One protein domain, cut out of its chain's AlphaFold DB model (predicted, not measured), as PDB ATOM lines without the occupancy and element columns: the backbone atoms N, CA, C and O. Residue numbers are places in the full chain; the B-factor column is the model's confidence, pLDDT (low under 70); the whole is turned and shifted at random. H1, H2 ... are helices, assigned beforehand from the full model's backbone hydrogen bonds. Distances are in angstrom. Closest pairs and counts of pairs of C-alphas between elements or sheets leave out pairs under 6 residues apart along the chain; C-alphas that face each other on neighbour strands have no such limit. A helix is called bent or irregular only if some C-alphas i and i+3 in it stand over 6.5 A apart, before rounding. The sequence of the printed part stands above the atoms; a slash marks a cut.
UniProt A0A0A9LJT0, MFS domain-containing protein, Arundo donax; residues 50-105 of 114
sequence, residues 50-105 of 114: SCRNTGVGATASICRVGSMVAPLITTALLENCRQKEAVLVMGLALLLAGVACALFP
ATOM      1  N   SER A  50     451.773-200.549-247.830       67.56
ATOM      2  CA  SER A  50     452.513-199.307-248.087       67.56
ATOM      3  C   SER A  50     452.477-198.289-246.937       67.56
ATOM      4  O   SER A  50     453.407-197.499-246.801       67.56
ATOM      5  N   CYS A  51     451.439-198.291-246.093       66.62
ATOM      6  CA  CYS A  51     451.234-197.258-245.062       66.62
ATOM      7  C   CYS A  51     451.422-197.767-243.622       66.62
ATOM      8  O   CYS A  51     451.509-196.960-242.692       66.62
ATOM      9  N   ARG A  52     451.525-199.088-243.419       73.31
ATOM     10  CA  ARG A  52     451.624-199.718-242.088       73.31
ATOM     11  C   ARG A  52     452.829-199.220-241.285       73.31
ATOM     12  O   ARG A  52     452.689-198.839-240.124       73.31
ATOM     13  N   ASN A  53     454.010-199.189-241.905       75.31
ATOM     14  CA  ASN A  53     455.245-198.786-241.226       75.31
ATOM     15  C   ASN A  53     455.227-197.302-240.821       75.31
ATOM     16  O   ASN A  53     455.684-196.951-239.733       75.31
ATOM     17  N   THR A  54     454.652-196.442-241.663       81.50
ATOM     18  CA  THR A  54     454.536-195.002-241.406       81.50
ATOM     19  C   THR A  54     453.547-194.707-240.277       81.50
ATOM     20  O   THR A  54     453.852-193.897-239.404       81.50
ATOM     21  N   GLY A  55     452.400-195.397-240.228       76.12
ATOM     22  CA  GLY A  55     451.399-195.219-239.168       76.12
ATOM     23  C   GLY A  55     451.907-195.628-237.780       76.12
ATOM     24  O   GLY A  55     451.764-194.877-236.808       76.12
ATOM     25  N   VAL A  56     452.577-196.782-237.689       79.75
ATOM     26  CA  VAL A  56     453.204-197.240-236.436       79.75
ATOM     27  C   VAL A  56     454.352-196.305-236.030       79.75
ATOM     28  O   VAL A  56     454.446-195.916-234.865       79.75
ATOM     29  N   GLY A  57     455.183-195.870-236.984       83.44
ATOM     30  CA  GLY A  57     456.291-194.940-236.734       83.44
ATOM     31  C   GLY A  57     455.851-193.547-236.264       83.44
ATOM     32  O   GLY A  57     456.451-192.987-235.340       83.44
ATOM     33  N   ALA A  58     454.778-193.002-236.841       85.06
ATOM     34  CA  ALA A  58     454.204-191.720-236.431       85.06
ATOM     35  C   ALA A  58     453.647-191.796-235.003       85.06
ATOM     36  O   ALA A  58     453.977-190.962-234.158       85.06
ATOM     37  N   THR A  59     452.888-192.852-234.702       80.69
ATOM     38  CA  THR A  59     452.338-193.086-233.359       80.69
ATOM     39  C   THR A  59     453.455-193.236-232.323       80.69
ATOM     40  O   THR A  59     453.417-192.598-231.272       80.69
ATOM     41  N   ALA A  60     454.504-194.005-232.632       84.12
ATOM     42  CA  ALA A  60     455.649-194.185-231.741       84.12
ATOM     43  C   ALA A  60     456.406-192.872-231.474       84.12
ATOM     44  O   ALA A  60     456.819-192.616-230.341       84.12
ATOM     45  N   SER A  61     456.560-192.022-232.492       88.75
ATOM     46  CA  SER A  61     457.173-190.696-232.348       88.75
ATOM     47  C   SER A  61     456.367-189.810-231.395       88.75
ATOM     48  O   SER A  61     456.934-189.231-230.468       88.75
ATOM     49  N   ILE A  62     455.040-189.780-231.547       87.19
ATOM     50  CA  ILE A  62     454.137-189.028-230.661       87.19
ATOM     51  C   ILE A  62     454.197-189.579-229.228       87.19
ATOM     52  O   ILE A  62     454.316-188.808-228.274       87.19
ATOM     53  N   CYS A  63     454.206-190.907-229.055       84.06
ATOM     54  CA  CYS A  63     454.361-191.540-227.741       84.06
ATOM     55  C   CYS A  63     455.679-191.155-227.051       84.06
ATOM     56  O   CYS A  63     455.693-190.954-225.834       84.06
ATOM     57  N   ARG A  64     456.784-191.028-227.798       88.81
ATOM     58  CA  ARG A  64     458.078-190.585-227.248       88.81
ATOM     59  C   ARG A  64     458.027-189.138-226.774       88.81
ATOM     60  O   ARG A  64     458.476-188.868-225.665       88.81
ATOM     61  N   VAL A  65     457.433-188.238-227.557       90.81
ATOM     62  CA  VAL A  65     457.253-186.832-227.156       90.81
ATOM     63  C   VAL A  65     456.399-186.743-225.889       90.81
ATOM     64  O   VAL A  65     456.806-186.108-224.920       90.81
ATOM     65  N   GLY A  66     455.271-187.459-225.834       83.88
ATOM     66  CA  GLY A  66     454.437-187.518-224.629       83.88
ATOM     67  C   GLY A  66     455.191-188.054-223.406       83.88
ATOM     68  O   GLY A  66     455.063-187.510-222.311       83.88
ATOM     69  N   SER A  67     456.047-189.062-223.601       84.50
ATOM     70  CA  SER A  67     456.880-189.640-222.537       84.50
ATOM     71  C   SER A  67     457.992-188.705-222.054       84.50
ATOM     72  O   SER A  67     458.419-188.840-220.914       84.50
ATOM     73  N   MET A  68     458.459-187.763-222.880       90.94
ATOM     74  CA  MET A  68     459.408-186.718-222.473       90.94
ATOM     75  C   MET A  68     458.711-185.587-221.710       90.94
ATOM     76  O   MET A  68     459.242-185.091-220.721       90.94
ATOM     77  N   VAL A  69     457.504-185.204-222.132       86.75
ATOM     78  CA  VAL A  69     456.725-184.116-221.514       86.75
ATOM     79  C   VAL A  69     456.157-184.521-220.146       86.75
ATOM     80  O   VAL A  69     456.152-183.720-219.214       86.75
ATOM     81  N   ALA A  70     455.736-185.779-219.991       83.25
ATOM     82  CA  ALA A  70     455.185-186.325-218.749       83.25
ATOM     83  C   ALA A  70     456.066-186.111-217.492       83.25
ATOM     84  O   ALA A  70     455.570-185.557-216.503       83.25
ATOM     85  N   PRO A  71     457.354-186.515-217.474       83.69
ATOM     86  CA  PRO A  71     458.221-186.296-216.327       83.69
ATOM     87  C   PRO A  71     458.539-184.817-216.131       83.69
ATOM     88  O   PRO A  71     458.561-184.404-214.984       83.69
ATOM     89  N   LEU A  72     458.688-184.014-217.193       85.44
ATOM     90  CA  LEU A  72     458.973-182.574-217.079       85.44
ATOM     91  C   LEU A  72     457.887-181.830-216.289       85.44
ATOM     92  O   LEU A  72     458.195-181.052-215.388       85.44
ATOM     93  N   ILE A  73     456.614-182.109-216.586       81.25
ATOM     94  CA  ILE A  73     455.478-181.534-215.848       81.25
ATOM     95  C   ILE A  73     455.471-182.043-214.401       81.25
ATOM     96  O   ILE A  73     455.242-181.281-213.463       81.25
ATOM     97  N   THR A  74     455.746-183.336-214.216       80.00
ATOM     98  CA  THR A  74     455.735-183.965-212.891       80.00
ATOM     99  C   THR A  74     456.847-183.411-211.999       80.00
ATOM    100  O   THR A  74     456.592-183.114-210.835       80.00
ATOM    101  N   THR A  75     458.059-183.230-212.526       79.31
ATOM    102  CA  THR A  75     459.209-182.688-211.791       79.31
ATOM    103  C   THR A  75     459.023-181.210-211.469       79.31
ATOM    104  O   THR A  75     459.259-180.828-210.327       79.31
ATOM    105  N   ALA A  76     458.502-180.406-212.404       78.56
ATOM    106  CA  ALA A  76     458.233-178.980-212.175       78.56
ATOM    107  C   ALA A  76     457.184-178.735-211.067       78.56
ATOM    108  O   ALA A  76     457.278-177.781-210.291       78.56
ATOM    109  N   LEU A  77     456.176-179.606-210.946       72.31
ATOM    110  CA  LEU A  77     455.210-179.532-209.842       72.31
ATOM    111  C   LEU A  77     455.758-180.093-208.523       72.31
ATOM    112  O   LEU A  77     455.292-179.691-207.451       72.31
ATOM    113  N   LEU A  78     456.727-181.010-208.580       72.00
ATOM    114  CA  LEU A  78     457.352-181.585-207.389       72.00
ATOM    115  C   LEU A  78     458.187-180.541-206.634       72.00
ATOM    116  O   LEU A  78     458.139-180.512-205.406       72.00
ATOM    117  N   GLU A  79     458.858-179.637-207.355       70.19
ATOM    118  CA  GLU A  79     459.613-178.509-206.777       70.19
ATOM    119  C   GLU A  79     458.735-177.575-205.927       70.19
ATOM    120  O   GLU A  79     459.202-176.991-204.954       70.19
ATOM    121  N   ASN A  80     457.431-177.508-206.213       67.00
ATOM    122  CA  ASN A  80     456.460-176.712-205.458       67.00
ATOM    123  C   ASN A  80     455.830-177.467-204.264       67.00
ATOM    124  O   ASN A  80     454.836-177.011-203.700       67.00
ATOM    125  N   CYS A  81     456.358-178.638-203.872       60.22
ATOM    126  CA  CYS A  81     455.840-179.490-202.783       60.22
ATOM    127  C   CYS A  81     454.378-179.969-202.948       60.22
ATOM    128  O   CYS A  81     453.757-180.439-201.992       60.22
ATOM    129  N   ARG A  82     453.809-179.928-204.163       67.44
ATOM    130  CA  ARG A  82     452.423-180.365-204.442       67.44
ATOM    131  C   ARG A  82     452.364-181.703-205.180       67.44
ATOM    132  O   ARG A  82     451.695-181.837-206.202       67.44
ATOM    133  N   GLN A  83     453.010-182.731-204.627       64.44
ATOM    134  CA  GLN A  83     453.067-184.081-205.218       64.44
ATOM    135  C   GLN A  83     451.683-184.663-205.554       64.44
ATOM    136  O   GLN A  83     451.511-185.298-206.593       64.44
ATOM    137  N   LYS A  84     450.679-184.421-204.701       65.50
ATOM    138  CA  LYS A  84     449.305-184.902-204.920       65.50
ATOM    139  C   LYS A  84     448.678-184.327-206.194       65.50
ATOM    140  O   LYS A  84     447.904-185.008-206.854       65.50
ATOM    141  N   GLU A  85     449.036-183.104-206.563       69.19
ATOM    142  CA  GLU A  85     448.408-182.399-207.683       69.19
ATOM    143  C   GLU A  85     449.052-182.734-209.014       69.19
ATOM    144  O   GLU A  85     448.346-182.860-210.007       69.19
ATOM    145  N   ALA A  86     450.359-182.998-209.023       72.12
ATOM    146  CA  ALA A  86     451.036-183.530-210.203       72.12
ATOM    147  C   ALA A  86     450.411-184.859-210.652       72.12
ATOM    148  O   ALA A  86     450.106-185.054-211.830       72.12
ATOM    149  N   VAL A  87     450.168-185.752-209.689       73.25
ATOM    150  CA  VAL A  87     449.531-187.049-209.939       73.25
ATOM    151  C   VAL A  87     448.091-186.865-210.420       73.25
ATOM    152  O   VAL A  87     447.671-187.558-211.345       73.25
ATOM    153  N   LEU A  88     447.353-185.912-209.844       74.31
ATOM    154  CA  LEU A  88     445.969-185.638-210.224       74.31
ATOM    155  C   LEU A  88     445.869-185.094-211.656       74.31
ATOM    156  O   LEU A  88     445.072-185.607-212.436       74.31
ATOM    157  N   VAL A  89     446.715-184.134-212.040       78.56
ATOM    158  CA  VAL A  89     446.743-183.568-213.402       78.56
ATOM    159  C   VAL A  89     447.099-184.634-214.441       78.56
ATOM    160  O   VAL A  89     446.413-184.759-215.455       78.56
ATOM    161  N   MET A  90     448.120-185.454-214.176       77.12
ATOM    162  CA  MET A  90     448.509-186.546-215.077       77.12
ATOM    163  C   MET A  90     447.430-187.634-215.174       77.12
ATOM    164  O   MET A  90     447.151-188.132-216.266       77.12
ATOM    165  N   GLY A  91     446.789-187.980-214.055       74.19
ATOM    166  CA  GLY A  91     445.672-188.926-214.029       74.19
ATOM    167  C   GLY A  91     444.455-188.420-214.805       74.19
ATOM    168  O   GLY A  91     443.832-189.180-215.545       74.19
ATOM    169  N   LEU A  92     444.148-187.128-214.699       76.88
ATOM    170  CA  LEU A  92     443.026-186.501-215.396       76.88
ATOM    171  C   LEU A  92     443.289-186.392-216.906       76.88
ATOM    172  O   LEU A  92     442.397-186.677-217.702       76.88
ATOM    173  N   ALA A  93     444.527-186.096-217.314       79.12
ATOM    174  CA  ALA A  93     444.941-186.143-218.718       79.12
ATOM    175  C   ALA A  93     444.805-187.556-219.322       79.12
ATOM    176  O   ALA A  93     444.312-187.709-220.439       79.12
ATOM    177  N   LEU A  94     445.179-188.598-218.569       73.88
ATOM    178  CA  LEU A  94     444.994-189.999-218.966       73.88
ATOM    179  C   LEU A  94     443.514-190.382-219.082       73.88
ATOM    180  O   LEU A  94     443.140-191.074-220.029       73.88
ATOM    181  N   LEU A  95     442.668-189.918-218.158       75.06
ATOM    182  CA  LEU A  95     441.221-190.126-218.238       75.06
ATOM    183  C   LEU A  95     440.624-189.441-219.465       75.06
ATOM    184  O   LEU A  95     439.873-190.080-220.193       75.06
ATOM    185  N   LEU A  96     440.989-188.187-219.739       77.94
ATOM    186  CA  LEU A  96     440.531-187.473-220.934       77.94
ATOM    187  C   LEU A  96     440.972-188.178-222.218       77.94
ATOM    188  O   LEU A  96     440.162-188.340-223.126       77.94
ATOM    189  N   ALA A  97     442.216-188.660-222.282       73.12
ATOM    190  CA  ALA A  97     442.696-189.453-223.411       73.12
ATOM    191  C   ALA A  97     441.930-190.782-223.551       73.12
ATOM    192  O   ALA A  97     441.577-191.183-224.657       73.12
ATOM    193  N   GLY A  98     441.623-191.449-222.435       71.12
ATOM    194  CA  GLY A  98     440.813-192.666-222.416       71.12
ATOM    195  C   GLY A  98     439.375-192.428-222.881       71.12
ATOM    196  O   GLY A  98     438.850-193.208-223.674       71.12
ATOM    197  N   VAL A  99     438.759-191.330-222.439       76.00
ATOM    198  CA  VAL A  99     437.425-190.897-222.873       76.00
ATOM    199  C   VAL A  99     437.441-190.535-224.354       76.00
ATOM    200  O   VAL A  99     436.568-190.993-225.078       76.00
ATOM    201  N   ALA A 100     438.448-189.803-224.832       74.12
ATOM    202  CA  ALA A 100     438.602-189.488-226.250       74.12
ATOM    203  C   ALA A 100     438.745-190.761-227.102       74.12
ATOM    204  O   ALA A 100     438.052-190.902-228.103       74.12
ATOM    205  N   CYS A 101     439.558-191.732-226.672       68.50
ATOM    206  CA  CYS A 101     439.656-193.036-227.336       68.50
ATOM    207  C   CYS A 101     438.345-193.833-227.298       68.50
ATOM    208  O   CYS A 101     438.069-194.577-228.231       68.50
ATOM    209  N   ALA A 102     437.543-193.711-226.237       67.44
ATOM    210  CA  ALA A 102     436.227-194.346-226.165       67.44
ATOM    211  C   ALA A 102     435.187-193.637-227.051       67.44
ATOM    212  O   ALA A 102     434.281-194.288-227.563       67.44
ATOM    213  N   LEU A 103     435.328-192.321-227.234       67.19
ATOM    214  CA  LEU A 103     434.465-191.495-228.077       67.19
ATOM    215  C   LEU A 103     434.805-191.602-229.569       67.19
ATOM    216  O   LEU A 103     433.997-191.192-230.396       67.19
ATOM    217  N   PHE A 104     435.980-192.134-229.915       58.69
ATOM    218  CA  PHE A 104     436.332-192.556-231.267       58.69
ATOM    219  C   PHE A 104     435.961-194.041-231.441       58.69
ATOM    220  O   PHE A 104     436.805-194.910-231.203       58.69
ATOM    221  N   PRO A 105     434.722-194.379-231.853       51.94
ATOM    222  CA  PRO A 105     434.377-195.733-232.251       51.94
ATOM    223  C   PRO A 105     435.111-196.040-233.557       51.94
ATOM    224  O   PRO A 105     434.608-195.802-234.652       51.94
TER     225      PRO A 105
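AT A GLANCE: This is residues 50 to 105 of the 114 residues of the protein "MFS domain-containing protein" of Arundo donax (UniProt A0A0A9LJT0). Two helices make an open helical hairpin, a narrow V: the longer H1 and the shorter H2 meet beside the turn that joins them and spread apart toward the two ends of the printed part. The V is thin, spanning 49 by 24 by 7 A along its three main axes, with H1 along the longest. The printed part has 56 residues with two named helices, H1 then H2 along the chain, and no named strand; its class is all helix. It is only just loose, close to extended, with a radius of gyration of the C-alphas of 14.8 A.

IN THESE COORDINATES: H1, the longest helix, runs from Arg 52 to Leu 78, 39.6 A from first to last C-alpha, beginning at C-alpha 52 at (451.624, -199.718, -242.088). H1 is neither bent nor irregular, but only just: C-alphas 68 and 71 are 6.3 A apart. H2 runs from Gln 83, with its C-alpha at (453.067, -184.081, -205.218), to Leu 103, with its C-alpha at (434.465, -191.495, -228.077), a length of 30.4 A.

HOW THE PARTS SIT: H1 touches H2 with residues 70 to 78 alone, and H2 touches H1 with residues 83 to 90 alone. Their closest C-alphas are those of Thr 74 and Ala 86, 5.4 A apart. They form a helical hairpin, at a shallow tilt of 26 degrees, opposite ways. Residues 50 to 69, of which 52 to 69 belong to H1, stand free, and so do residues 91 to 105, of which 91 to 103 belong to H2. In H2 every O i to N i+4 pair is within hydrogen-bond range; in H1 21 of 23 are.

THE WHOLE: The two C-alphas farthest apart, those of Ser 50 and Cys 81, are 49.6 A apart. The printed part has no cut, and the link from H1 to H2, 4 residues, is tight. The mean pLDDT of the printed part is 76.1, with residues 50 to 51, 80 to 85 and 101 to 105 under 70.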